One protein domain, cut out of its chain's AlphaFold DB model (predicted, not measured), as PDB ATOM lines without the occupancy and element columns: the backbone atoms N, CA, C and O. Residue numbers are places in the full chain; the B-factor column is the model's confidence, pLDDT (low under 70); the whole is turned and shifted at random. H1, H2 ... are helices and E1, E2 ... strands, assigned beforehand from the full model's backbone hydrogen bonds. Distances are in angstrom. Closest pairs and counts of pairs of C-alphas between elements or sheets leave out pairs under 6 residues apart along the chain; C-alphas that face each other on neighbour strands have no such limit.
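This is residues 8 to 104 of the 107 residues of an uncharacterized protein of Aeromonas sp. 2692-1 (UniProt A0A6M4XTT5). A strongly twisted sheet of five strands has the long helix H1 packed along E2 and E5 and the short helix H2 over E4, while the small helix H4 grazes the edge strand E1 with its residues 94 to 98 and the small helix H3, off the sheet, is near H4. The long E3 and E4 hairpin reaches away from the body, and its tip, residues 57 to 62, sticks out. The printed part has 97 residues with four named helices and five named strands in the order H1 E1 E2 H2 E3 E4 E5 H3 H4; the mixed sheet runs E1 E2 E5 E4 E3, with E2 and E5 parallel and the other neighbours antiparallel. The class is mixed, helices and strands; the whole is compact, with a radius of gyration of the C-alphas of 13.2 A and spans of 33 by 31 by 25 A.

H1, residues 8 to 21, begins at C-alpha 8 (21.449, 41.107, 44.818) and is 20.2 A long. E1 is residues 26 to 30, E2 residues 37 to 40, and H2 residues 45 to 49. E3, residues 52 to 58, is 18.2 A long; E4, residues 61 to 70, is 27.9 A long and begins at C-alpha 61 (-8.280, 30.445, 42.255); E5, residues 73 to 78, is 16.7 A long. H3 is residues 83 to 89, and H4, residues 94 to 102, is 12.1 A long and ends at C-alpha 102 (-6.808, 45.507, 39.212).

The hairpin E1 and E2 has N 30 and O 37 within hydrogen-bond range at 2.8 A. E2 and E5 are parallel, with N 38 and O 74 at 2.8 A. E3, E4 and E5 form a meander, each strand the antiparallel neighbour of the one before, with N 54 and O 65 at 2.7 A and N 68 and O 75 at 2.9 A. E2, H2 and E3 form a split strand-helix-strand unit, two strands of one sheet with a helix between them along the chain and with E5 and E4 between them in the sheet, and its crossover is right-handed. H1 and the sheet make two layers, a helix on one face of a sheet. H1 has a height over the sheet of 8.6 A and lies over E2 and, only just, over E5, on which 3 of its C-alphas fall; it runs along the strands, at 17 degrees to E2 on the local plane. The closest C-alphas of H1 and E5 are those of Ala 12 and Cys 73, 6.6 A apart. H2 is on the sheet over E4, at a height of 8.5 A; their closest C-alphas, of Leu 47 and Ala 68, are 6.2 A apart. H4 only grazes the sheet with residues 94 to 98; the C-alphas of Leu 27 in E1 and Ala 94, the closest, are 4.9 A apart. H3 is not on the sheet. It is close to H4 but not clearly touching, at a steep tilt of 67 degrees, opposite ways, with the closest C-alphas, of Thr 89 and Tyr 97, 6.3 A apart. In H1, H2, H3 and H4 every O i to N i+4 pair is within hydrogen-bond range.

The two C-alphas farthest apart, of Gln 33 and Asp 84, are 36.5 A apart. The printed part has no cut and no long link. The mean pLDDT of the printed part is 86.9; residues 33, 80 and 81 are under 70.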
ATOM      1  N   ILE A   8      22.800  41.490  45.237       75.56
ATOM      2  CA  ILE A   8      21.449  41.107  44.818       75.56
ATOM      3  C   ILE A   8      20.698  42.249  44.101       75.56
ATOM      4  O   ILE A   8      20.102  42.027  43.048       75.56
ATOM      5  N   GLY A   9      20.746  43.474  44.627       81.12
ATOM      6  CA  GLY A   9      20.097  44.644  44.028       81.12
ATOM      7  C   GLY A   9      20.754  45.077  42.717       81.12
ATOM      8  O   GLY A   9      20.058  45.413  41.762       81.12
ATOM      9  N   VAL A  10      22.087  44.999  42.629       85.38
ATOM     10  CA  VAL A  10      22.826  45.300  41.386       85.38
ATOM     11  C   VAL A  10      22.487  44.291  40.292       85.38
ATOM     12  O   VAL A  10      22.266  44.677  39.144       85.38
ATOM     13  N   ILE A  11      22.423  43.005  40.647       88.62
ATOM     14  CA  ILE A  11      22.051  41.932  39.721       88.62
ATOM     15  C   ILE A  11      20.632  42.162  39.194       88.62
ATOM     16  O   ILE A  11      20.438  42.183  37.979       88.62
ATOM     17  N   ALA A  12      19.666  42.423  40.082       90.75
ATOM     18  CA  ALA A  12      18.287  42.694  39.683       90.75
ATOM     19  C   ALA A  12      18.190  43.879  38.710       90.75
ATOM     20  O   ALA A  12      17.558  43.756  37.667       90.75
ATOM     21  N   GLN A  13      18.867  44.998  38.994       91.69
ATOM     22  CA  GLN A  13      18.841  46.180  38.120       91.69
ATOM     23  C   GLN A  13      19.403  45.904  36.722       91.69
ATOM     24  O   GLN A  13      18.836  46.360  35.730       91.69
ATOM     25  N   ARG A  14      20.481  45.115  36.618       93.31
ATOM     26  CA  ARG A  14      21.034  44.710  35.317       93.31
ATOM     27  C   ARG A  14      20.045  43.859  34.529       93.31
ATOM     28  O   ARG A  14      19.816  44.139  33.358       93.31
ATOM     29  N   VAL A  15      19.432  42.867  35.175       94.62
ATOM     30  CA  VAL A  15      18.444  41.998  34.521       94.62
ATOM     31  C   VAL A  15      17.213  42.800  34.084       94.62
ATOM     32  O   VAL A  15      16.760  42.633  32.957       94.62
ATOM     33  N   ILE A  16      16.722  43.731  34.906       94.44
ATOM     34  CA  ILE A  16      15.610  44.633  34.553       94.44
ATOM     35  C   ILE A  16      15.944  45.473  33.319       94.44
ATOM     36  O   ILE A  16      15.109  45.606  32.425       94.44
ATOM     37  N   ALA A  17      17.153  46.036  33.249       94.69
ATOM     38  CA  ALA A  17      17.584  46.810  32.090       94.69
ATOM     39  C   ALA A  17      17.624  45.947  30.817       94.69
ATOM     40  O   ALA A  17      17.160  46.391  29.768       94.69
ATOM     41  N   THR A  18      18.114  44.706  30.913       94.75
ATOM     42  CA  THR A  18      18.101  43.744  29.798       94.75
ATOM     43  C   THR A  18      16.681  43.398  29.358       94.75
ATOM     44  O   THR A  18      16.390  43.462  28.169       94.75
ATOM     45  N   LEU A  19      15.787  43.088  30.300       94.50
ATOM     46  CA  LEU A  19      14.387  42.766  30.016       94.50
ATOM     47  C   LEU A  19      13.685  43.920  29.290       94.50
ATOM     48  O   LEU A  19      13.096  43.714  28.235       94.50
ATOM     49  N   ARG A  20      13.826  45.153  29.793       92.88
ATOM     50  CA  ARG A  20      13.248  46.345  29.149       92.88
ATOM     51  C   ARG A  20      13.813  46.584  27.754       92.88
ATOM     52  O   ARG A  20      13.062  46.901  26.841       92.88
ATOM     53  N   LYS A  21      15.128  46.412  27.575       93.12
ATOM     54  CA  LYS A  21      15.776  46.539  26.261       93.12
ATOM     55  C   LYS A  21      15.219  45.532  25.249       93.12
ATOM     56  O   LYS A  21      15.143  45.854  24.070       93.12
ATOM     57  N   ASN A  22      14.816  44.355  25.716       90.50
ATOM     58  CA  ASN A  22      14.239  43.295  24.893       90.50
ATOM     59  C   ASN A  22      12.708  43.402  24.749       90.50
ATOM     60  O   ASN A  22      12.077  42.463  24.282       90.50
ATOM     61  N   GLY A  23      12.104  44.525  25.155       88.44
ATOM     62  CA  GLY A  23      10.667  44.765  24.999       88.44
ATOM     63  C   GLY A  23       9.788  44.162  26.096       88.44
ATOM     64  O   GLY A  23       8.568  44.213  25.985       88.44
ATOM     65  N   CYS A  24      10.360  43.626  27.179       91.19
ATOM     66  CA  CYS A  24       9.557  43.152  28.302       91.19
ATOM     67  C   CYS A  24       9.086  44.323  29.171       91.19
ATOM     68  O   CYS A  24       9.891  45.114  29.682       91.19
ATOM     69  N   GLN A  25       7.787  44.369  29.447       90.75
ATOM     70  CA  GLN A  25       7.221  45.281  30.435       90.75
ATOM     71  C   GLN A  25       7.429  44.714  31.846       90.75
ATOM     72  O   GLN A  25       6.803  43.731  32.240       90.75
ATOM     73  N   VAL A  26       8.340  45.326  32.606       92.62
ATOM     74  CA  VAL A  26       8.656  44.932  33.990       92.62
ATOM     75  C   VAL A  26       7.650  45.546  34.956       92.62
ATOM     76  O   VAL A  26       7.586  46.770  35.066       92.62
ATOM     77  N   LEU A  27       6.929  44.698  35.688       91.44
ATOM     78  CA  LEU A  27       5.851  45.077  36.603       91.44
ATOM     79  C   LEU A  27       6.352  45.323  38.025       91.44
ATOM     80  O   LEU A  27       6.028  46.336  38.640       91.44
ATOM     81  N   ALA A  28       7.152  44.397  38.553       89.62
ATOM     82  CA  ALA A  28       7.601  44.450  39.936       89.62
ATOM     83  C   ALA A  28       8.921  43.707  40.144       89.62
ATOM     84  O   ALA A  28       9.313  42.836  39.369       89.62
ATOM     85  N   VAL A  29       9.593  44.041  41.245       90.69
ATOM     86  CA  VAL A  29      10.757  43.306  41.741       90.69
ATOM     87  C   VAL A  29      10.458  42.876  43.161       90.69
ATOM     88  O   VAL A  29      10.358  43.701  44.069       90.69
ATOM     89  N   LYS A  30      10.333  41.571  43.361       88.50
ATOM     90  CA  LYS A  30      10.156  40.960  44.671       88.50
ATOM     91  C   LYS A  30      11.519  40.506  45.170       88.50
ATOM     92  O   LYS A  30      12.140  39.589  44.627       88.50
ATOM     93  N   ALA A  31      12.010  41.181  46.205       76.06
ATOM     94  CA  ALA A  31      13.232  40.776  46.878       76.06
ATOM     95  C   ALA A  31      12.967  39.475  47.652       76.06
ATOM     96  O   ALA A  31      12.320  39.497  48.695       76.06
ATOM     97  N   ALA A  32      13.460  38.343  47.147       72.12
ATOM     98  CA  ALA A  32      13.536  37.115  47.932       72.12
ATOM     99  C   ALA A  32      14.926  36.987  48.565       72.12
ATOM    100  O   ALA A  32      15.909  37.522  48.049       72.12
ATOM    101  N   GLN A  33      15.016  36.244  49.671       64.62
ATOM    102  CA  GLN A  33      16.255  36.111  50.446       64.62
ATOM    103  C   GLN A  33      17.413  35.475  49.654       64.62
ATOM    104  O   GLN A  33      18.571  35.748  49.955       64.62
ATOM    105  N   VAL A  34      17.114  34.658  48.634       78.12
ATOM    106  CA  VAL A  34      18.127  33.903  47.868       78.12
ATOM    107  C   VAL A  34      18.291  34.419  46.434       78.12
ATOM    108  O   VAL A  34      19.415  34.521  45.944       78.12
ATOM    109  N   ARG A  35      17.194  34.744  45.736       85.25
ATOM    110  CA  ARG A  35      17.210  35.264  44.357       85.25
ATOM    111  C   ARG A  35      16.082  36.274  44.155       85.25
ATOM    112  O   ARG A  35      14.949  35.945  44.491       85.25
ATOM    113  N   PRO A  36      16.336  37.456  43.574       90.88
ATOM    114  CA  PRO A  36      15.267  38.369  43.189       90.88
ATOM    115  C   PRO A  36      14.323  37.699  42.198       90.88
ATOM    116  O   PRO A  36      14.780  37.028  41.267       90.88
ATOM    117  N   MET A  37      13.032  37.936  42.381       93.06
ATOM    118  CA  MET A  37      12.008  37.615  41.401       93.06
ATOM    119  C   MET A  37      11.582  38.907  40.706       93.06
ATOM    120  O   MET A  37      11.294  39.904  41.365       93.06
ATOM    121  N   ILE A  38      11.594  38.902  39.380       95.25
ATOM    122  CA  ILE A  38      11.189  40.019  38.535       95.25
ATOM    123  C   ILE A  38       9.917  39.590  37.822       95.25
ATOM    124  O   ILE A  38       9.928  38.604  37.089       95.25
ATOM    125  N   GLU A  39       8.838  40.325  38.051       94.25
ATOM    126  CA  GLU A  39       7.560  40.081  37.391       94.25
ATOM    127  C   GLU A  39       7.483  40.888  36.100       94.25
ATOM    128  O   GLU A  39       7.814  42.079  36.089       94.25
ATOM    129  N   ILE A  40       7.044  40.243  35.023       94.44
ATOM    130  CA  ILE A  40       6.830  40.864  33.714       94.44
ATOM    131  C   ILE A  40       5.428  40.534  33.191       94.44
ATOM    132  O   ILE A  40       4.854  39.514  33.564       94.44
ATOM    133  N   ALA A  41       4.886  41.394  32.327       90.25
ATOM    134  CA  ALA A  41       3.640  41.112  31.608       90.25
ATOM    135  C   ALA A  41       3.901  40.314  30.322       90.25
ATOM    136  O   ALA A  41       3.271  39.291  30.085       90.25
ATOM    137  N   TYR A  42       4.882  40.756  29.531       89.81
ATOM    138  CA  TYR A  42       5.153  40.231  28.192       89.81
ATOM    139  C   TYR A  42       6.519  39.528  28.135       89.81
ATOM    140  O   TYR A  42       7.552  40.212  28.142       89.81
ATOM    141  N   PRO A  43       6.563  38.183  28.115       92.06
ATOM    142  CA  PRO A  43       7.801  37.426  27.936       92.06
ATOM    143  C   PRO A  43       8.264  37.432  26.471       92.06
ATOM    144  O   PRO A  43       7.445  37.417  25.555       92.06
ATOM    145  N   THR A  44       9.579  37.376  26.243       91.00
ATOM    146  CA  THR A  44      10.126  37.085  24.906       91.00
ATOM    147  C   THR A  44      10.083  35.588  24.606       91.00
ATOM    148  O   THR A  44       9.991  34.764  25.523       91.00
ATOM    149  N   ASP A  45      10.210  35.215  23.335       90.69
ATOM    150  CA  ASP A  45      10.236  33.806  22.934       90.69
ATOM    151  C   ASP A  45      11.423  33.051  23.551       90.69
ATOM    152  O   ASP A  45      11.277  31.895  23.953       90.69
ATOM    153  N   GLU A  46      12.573  33.707  23.739       90.44
ATOM    154  CA  GLU A  46      13.718  33.102  24.430       90.44
ATOM    155  C   GLU A  46      13.406  32.785  25.897       90.44
ATOM    156  O   GLU A  46      13.837  31.751  26.413       90.44
ATOM    157  N   LEU A  47      12.644  33.648  26.583       91.81
ATOM    158  CA  LEU A  47      12.211  33.377  27.955       91.81
ATOM    159  C   LEU A  47      11.238  32.199  28.006       91.81
ATOM    160  O   LEU A  47      11.344  31.381  28.920       91.81
ATOM    161  N   LYS A  48      10.338  32.082  27.022       91.50
ATOM    162  CA  LYS A  48       9.368  30.979  26.932       91.50
ATOM    163  C   LYS A  48      10.049  29.626  26.719       91.50
ATOM    164  O   LYS A  48       9.666  28.656  27.364       91.50
ATOM    165  N   GLN A  49      11.087  29.555  25.882       91.00
ATOM    166  CA  GLN A  49      11.797  28.299  25.585       91.00
ATOM    167  C   GLN A  49      12.406  27.627  26.827       91.00
ATOM    168  O   GLN A  49      12.484  26.402  26.890       91.00
ATOM    169  N   GLY A  50      12.847  28.420  27.807       87.06
ATOM    170  CA  GLY A  50      13.432  27.935  29.061       87.06
ATOM    171  C   GLY A  50      12.485  27.988  30.262       87.06
ATOM    172  O   GLY A  50      12.945  27.821  31.396       87.06
ATOM    173  N   ALA A  51      11.205  28.288  30.041       94.31
ATOM    174  CA  ALA A  51      10.245  28.479  31.112       94.31
ATOM    175  C   ALA A  51       9.740  27.148  31.672       94.31
ATOM    176  O   ALA A  51       9.551  26.169  30.951       94.31
ATOM    177  N   ILE A  52       9.462  27.140  32.971       94.62
ATOM    178  CA  ILE A  52       8.649  26.106  33.607       94.62
ATOM    179  C   ILE A  52       7.245  26.651  33.842       94.62
ATOM    180  O   ILE A  52       7.094  27.796  34.273       94.62
ATOM    181  N   GLU A  53       6.230  25.830  33.585       94.38
ATOM    182  CA  GLU A  53       4.855  26.130  33.977       94.38
ATOM    183  C   GLU A  53       4.687  25.907  35.485       94.38
ATOM    184  O   GLU A  53       5.134  24.908  36.056       94.38
ATOM    185  N   LEU A  54       4.020  26.854  36.129       91.44
ATOM    186  CA  LEU A  54       3.648  26.844  37.530       91.44
ATOM    187  C   LEU A  54       2.124  26.891  37.622       91.44
ATOM    188  O   LEU A  54       1.469  27.750  37.033       91.44
ATOM    189  N   ASN A  55       1.559  25.993  38.420       88.38
ATOM    190  CA  ASN A  55       0.153  26.057  38.797       88.38
ATOM    191  C   ASN A  55       0.053  26.773  40.145       88.38
ATOM    192  O   ASN A  55       0.278  26.176  41.199       88.38
ATOM    193  N   GLU A  56      -0.245  28.069  40.107       84.69
ATOM    194  CA  GLU A  56      -0.374  28.901  41.297       84.69
ATOM    195  C   GLU A  56      -1.806  28.846  41.827       84.69
ATOM    196  O   GLU A  56      -2.773  28.952  41.073       84.69
ATOM    197  N   GLN A  57      -1.955  28.710  43.144       83.31
ATOM    198  CA  GLN A  57      -3.242  28.865  43.808       83.31
ATOM    199  C   GLN A  57      -3.229  30.160  44.614       83.31
ATOM    200  O   GLN A  57      -2.514  30.278  45.607       83.31
ATOM    201  N   VAL A  58      -4.033  31.131  44.193       77.62
ATOM    202  CA  VAL A  58      -4.152  32.436  44.849       77.62
ATOM    203  C   VAL A  58      -5.606  32.630  45.251       77.62
ATOM    204  O   VAL A  58      -6.488  32.643  44.400       77.62
ATOM    205  N   ASN A  59      -5.875  32.749  46.555       76.31
ATOM    206  CA  ASN A  59      -7.232  32.901  47.106       76.31
ATOM    207  C   ASN A  59      -8.227  31.832  46.609       76.31
ATOM    208  O   ASN A  59      -9.375  32.128  46.293       76.31
ATOM    209  N   GLY A  60      -7.770  30.583  46.480       80.00
ATOM    210  CA  GLY A  60      -8.593  29.476  45.981       80.00
ATOM    211  C   GLY A  60      -8.725  29.403  44.455       80.00
ATOM    212  O   GLY A  60      -9.128  28.360  43.948       80.00
ATOM    213  N   LEU A  61      -8.316  30.440  43.717       78.62
ATOM    214  CA  LEU A  61      -8.280  30.445  42.255       78.62
ATOM    215  C   LEU A  61      -6.979  29.820  41.759       78.62
ATOM    216  O   LEU A  61      -5.890  30.209  42.184       78.62
ATOM    217  N   ARG A  62      -7.095  28.873  40.829       79.75
ATOM    218  CA  ARG A  62      -5.946  28.339  40.097       79.75
ATOM    219  C   ARG A  62      -5.603  29.281  38.952       79.75
ATOM    220  O   ARG A  62      -6.483  29.650  38.177       79.75
ATOM    221  N   ARG A  63      -4.336  29.656  38.848       83.88
ATOM    222  CA  ARG A  63      -3.791  30.443  37.745       83.88
ATOM    223  C   ARG A  63      -2.547  29.760  37.212       83.88
ATOM    224  O   ARG A  63      -1.732  29.260  37.985       83.88
ATOM    225  N   ARG A  64      -2.410  29.759  35.890       89.75
ATOM    226  CA  ARG A  64      -1.158  29.390  35.242       89.75
ATOM    227  C   ARG A  64      -0.207  30.572  35.317       89.75
ATOM    228  O   ARG A  64      -0.594  31.722  35.090       89.75
ATOM    229  N   ALA A  65       1.019  30.268  35.684       91.75
ATOM    230  CA  ALA A  65       2.133  31.185  35.642       91.75
ATOM    231  C   ALA A  65       3.327  30.459  35.041       91.75
ATOM    232  O   ALA A  65       3.350  29.232  34.950       91.75
ATOM    233  N   TYR A  66       4.338  31.215  34.667       94.88
ATOM    234  CA  TYR A  66       5.566  30.678  34.126       94.88
ATOM    235  C   TYR A  66       6.744  31.347  34.806       94.88
ATOM    236  O   TYR A  66       6.677  32.506  35.228       94.88
ATOM    237  N   ALA A  67       7.839  30.605  34.920       94.50
ATOM    238  CA  ALA A  67       9.079  31.147  35.436       94.50
ATOM    239  C   ALA A  67      10.279  30.685  34.618       94.50
ATOM    240  O   ALA A  67      10.409  29.508  34.293       94.50
ATOM    241  N   ALA A  68      11.202  31.604  34.365       95.25
ATOM    242  CA  ALA A  68      12.494  31.327  33.751       95.25
ATOM    243  C   ALA A  68      13.627  31.902  34.606       95.25
ATOM    244  O   ALA A  68      13.436  32.791  35.439       95.25
ATOM    245  N   ARG A  69      14.845  31.391  34.412       94.06
ATOM    246  CA  ARG A  69      16.044  31.938  35.059       94.06
ATOM    247  C   ARG A  69      16.770  32.863  34.095       94.06
ATOM    248  O   ARG A  69      17.090  32.454  32.985       94.06
ATOM    249  N   LEU A  70      17.110  34.067  34.551       93.75
ATOM    250  CA  LEU A  70      17.898  35.021  33.769       93.75
ATOM    251  C   LEU A  70      18.863  35.786  34.671       93.75
ATOM    252  O   LEU A  70      18.449  36.423  35.636       93.75
ATOM    253  N   GLY A  71      20.162  35.714  34.372       89.81
ATOM    254  CA  GLY A  71      21.183  36.529  35.043       89.81
ATOM    255  C   GLY A  71      21.232  36.385  36.570       89.81
ATOM    256  O   GLY A  71      21.596  37.328  37.258       89.81
ATOM    257  N   GLY A  72      20.840  35.229  37.117       90.00
ATOM    258  CA  GLY A  72      20.774  34.988  38.564       90.00
ATOM    259  C   GLY A  72      19.438  35.353  39.225       90.00
ATOM    260  O   GLY A  72      19.237  34.979  40.385       90.00
ATOM    261  N   CYS A  73      18.523  35.986  38.490       93.38
ATOM    262  CA  CYS A  73      17.149  36.273  38.892       93.38
ATOM    263  C   CYS A  73      16.173  35.191  38.413       93.38
ATOM    264  O   CYS A  73      16.461  34.418  37.493       93.38
ATOM    265  N   ILE A  74      15.006  35.169  39.047       94.56
ATOM    266  CA  ILE A  74      13.817  34.477  38.552       94.56
ATOM    267  C   ILE A  74      12.992  35.519  37.802       94.56
ATOM    268  O   ILE A  74      12.702  36.575  38.353       94.56
ATOM    269  N   VAL A  75      12.641  35.240  36.556       95.56
ATOM    270  CA  VAL A  75      11.685  36.029  35.777       95.56
ATOM    271  C   VAL A  75      10.366  35.280  35.822       95.56
ATOM    272  O   VAL A  75      10.360  34.078  35.572       95.56
ATOM    273  N   HIS A  76       9.290  35.960  36.186       94.75
ATOM    274  CA  HIS A  76       7.974  35.369  36.403       94.75
ATOM    275  C   HIS A  76       6.913  36.159  35.642       94.75
ATOM    276  O   HIS A  76       6.983  37.386  35.577       94.75
ATOM    277  N   TRP A  77       5.961  35.455  35.043       93.25
ATOM    278  CA  TRP A  77       4.812  36.060  34.379       93.25
ATOM    279  C   TRP A  77       3.591  35.162  34.521       93.25
ATOM    280  O   TRP A  77       3.699  33.948  34.708       93.25
ATOM    281  N   HIS A  78       2.414  35.773  34.458       88.50
ATOM    282  CA  HIS A  78       1.153  35.040  34.362       88.50
ATOM    283  C   HIS A  78       0.859  34.689  32.909       88.50
ATOM    284  O   HIS A  78       1.615  35.084  32.028       88.50
ATOM    285  N   ASP A  79      -0.192  33.899  32.694       81.81
ATOM    286  CA  ASP A  79      -0.544  33.380  31.374       81.81
ATOM    287  C   ASP A  79      -0.495  34.425  30.255       81.81
ATOM    288  O   ASP A  79      -0.688  35.617  30.502       81.81
ATOM    289  N   GLU A  80      -0.179  33.947  29.054       68.94
ATOM    290  CA  GLU A  80       0.189  34.784  27.918       68.94
ATOM    291  C   GLU A  80      -0.905  35.826  27.629       68.94
ATOM    292  O   GLU A  80      -2.025  35.443  27.280       68.94
ATOM    293  N   PRO A  81      -0.614  37.131  27.786       66.62
ATOM    294  CA  PRO A  81      -1.544  38.166  27.359       66.62
ATOM    295  C   PRO A  81      -1.736  38.046  25.847       66.62
ATOM    296  O   PRO A  81      -0.777  37.781  25.109       66.62
ATOM    297  N   SER A  82      -2.971  38.194  25.377       73.94
ATOM    298  CA  SER A  82      -3.259  38.077  23.951       73.94
ATOM    299  C   SER A  82      -2.556  39.174  23.139       73.94
ATOM    300  O   SER A  82      -1.946  40.118  23.652       73.94
ATOM    301  N   ARG A  83      -2.608  39.062  21.813       75.50
ATOM    302  CA  ARG A  83      -2.096  40.134  20.955       75.50
ATOM    303  C   ARG A  83      -2.858  41.447  21.175       75.50
ATOM    304  O   ARG A  83      -2.228  42.498  21.231       75.50
ATOM    305  N   ASP A  84      -4.173  41.364  21.335       78.88
ATOM    306  CA  ASP A  84      -5.047  42.522  21.561       78.88
ATOM    307  C   ASP A  84      -4.697  43.218  22.885       78.88
ATOM    308  O   ASP A  84      -4.621  44.444  22.977       78.88
ATOM    309  N   ASP A  85      -4.384  42.406  23.888       79.19
ATOM    310  CA  ASP A  85      -3.927  42.803  25.214       79.19
ATOM    311  C   ASP A  85      -2.578  43.548  25.167       79.19
ATOM    312  O   ASP A  85      -2.403  44.605  25.783       79.19
ATOM    313  N   PHE A  86      -1.618  43.056  24.370       80.69
ATOM    314  CA  PHE A  86      -0.356  43.763  24.115       80.69
ATOM    315  C   PHE A  86      -0.564  45.099  23.398       80.69
ATOM    316  O   PHE A  86       0.052  46.097  23.771       80.69
ATOM    317  N   GLU A  87      -1.421  45.143  22.379       83.88
ATOM    318  CA  GLU A  87      -1.703  46.378  21.639       83.88
ATOM    319  C   GLU A  87      -2.357  47.440  22.540       83.88
ATOM    320  O   GLU A  87      -2.059  48.632  22.407       83.88
ATOM    321  N   LEU A  88      -3.178  47.014  23.504       82.31
ATOM    322  CA  LEU A  88      -3.836  47.897  24.464       82.31
ATOM    323  C   LEU A  88      -2.901  48.372  25.583       82.31
ATOM    324  O   LEU A  88      -2.926  49.552  25.943       82.31
ATOM    325  N   THR A  89      -2.093  47.476  26.157       84.50
ATOM    326  CA  THR A  89      -1.373  47.762  27.410       84.50
ATOM    327  C   THR A  89       0.155  47.790  27.284       84.50
ATOM    328  O   THR A  89       0.841  48.230  28.210       84.50
ATOM    329  N   GLY A  90       0.721  47.434  26.127       81.06
ATOM    330  CA  GLY A  90       2.171  47.365  25.903       81.06
ATOM    331  C   GLY A  90       2.901  48.708  26.027       81.06
ATOM    332  O   GLY A  90       4.089  48.740  26.347       81.06
ATOM    333  N   ASN A  91       2.185  49.823  25.844       85.00
ATOM    334  CA  ASN A  91       2.709  51.179  26.048       85.00
ATOM    335  C   ASN A  91       2.436  51.739  27.454       85.00
ATOM    336  O   ASN A  91       2.904  52.833  27.771       85.00
ATOM    337  N   MET A  92       1.683  51.021  28.293       87.44
ATOM    338  CA  MET A  92       1.417  51.449  29.661       87.44
ATOM    339  C   MET A  92       2.699  51.390  30.493       87.44
ATOM    340  O   MET A  92       3.553  50.509  30.357       87.44
ATOM    341  N   THR A  93       2.827  52.306  31.438       87.88
ATOM    342  CA  THR A  93       3.749  52.125  32.554       87.88
ATOM    343  C   THR A  93       3.319  50.916  33.389       87.88
ATOM    344  O   THR A  93       2.163  50.498  33.380       87.88
ATOM    345  N   ALA A  94       4.241  50.366  34.180       82.50
ATOM    346  CA  ALA A  94       3.925  49.273  35.100       82.50
ATOM    347  C   ALA A  94       2.755  49.611  36.043       82.50
ATOM    348  O   ALA A  94       1.945  48.747  36.362       82.50
ATOM    349  N   VAL A  95       2.659  50.873  36.478       85.62
ATOM    350  CA  VAL A  95       1.589  51.342  37.368       85.62
ATOM    351  C   VAL A  95       0.243  51.328  36.650       85.62
ATOM    352  O   VAL A  95      -0.726  50.799  37.188       85.62
ATOM    353  N   GLU A  96       0.188  51.854  35.427       86.69
ATOM    354  CA  GLU A  96      -1.026  51.862  34.605       86.69
ATOM    355  C   GLU A  96      -1.491  50.440  34.278       86.69
ATOM    356  O   GLU A  96      -2.665  50.133  34.466       86.69
ATOM    357  N   TYR A  97      -0.568  49.546  33.909       85.06
ATOM    358  CA  TYR A  97      -0.875  48.135  33.668       85.06
ATOM    359  C   TYR A  97      -1.479  47.462  34.909       85.06
ATOM    360  O   TYR A  97      -2.503  46.781  34.839       85.06
ATOM    361  N   LEU A  98      -0.868  47.668  36.081       82.62
ATOM    362  CA  LEU A  98      -1.366  47.092  37.332       82.62
ATOM    363  C   LEU A  98      -2.745  47.647  37.706       82.62
ATOM    364  O   LEU A  98      -3.583  46.889  38.191       82.62
ATOM    365  N   HIS A  99      -2.999  48.935  37.461       85.06
ATOM    366  CA  HIS A  99      -4.313  49.546  37.670       85.06
ATOM    367  C   HIS A  99      -5.363  48.976  36.706       85.06
ATOM    368  O   HIS A  99      -6.452  48.614  37.154       85.06
ATOM    369  N   HIS A 100      -5.028  48.829  35.419       82.56
ATOM    370  CA  HIS A 100      -5.889  48.208  34.404       82.56
ATOM    371  C   HIS A 100      -6.290  46.784  34.811       82.56
ATOM    372  O   HIS A 100      -7.476  46.455  34.872       82.56
ATOM    373  N   ARG A 101      -5.312  45.969  35.223       76.88
ATOM    374  CA  ARG A 101      -5.538  44.592  35.686       76.88
ATOM    375  C   ARG A 101      -6.331  44.528  36.997       76.88
ATOM    376  O   ARG A 101      -7.166  43.641  37.167       76.88
ATOM    377  N   ALA A 102      -6.089  45.447  37.935       79.19
ATOM    378  CA  ALA A 102      -6.808  45.507  39.212       79.19
ATOM    379  C   ALA A 102      -8.282  45.909  39.047       79.19
ATOM    380  O   ALA A 102      -9.121  45.472  39.833       79.19
ATOM    381  N   ALA A 103      -8.604  46.687  38.010       80.62
ATOM    382  CA  ALA A 103      -9.976  47.041  37.650       80.62
ATOM    383  C   ALA A 103     -10.777  45.866  37.051       80.62
ATOM    384  O   ALA A 103     -11.977  45.998  36.824       80.62
ATOM    385  N   GLY A 104     -10.142  44.708  36.834       70.50
ATOM    386  CA  GLY A 104     -10.799  43.502  36.333       70.50
ATOM    387  C   GLY A 104     -10.991  43.480  34.819       70.50
ATOM    388  O   GLY A 104     -11.718  42.620  34.321       70.50
TER     389      GLY A 104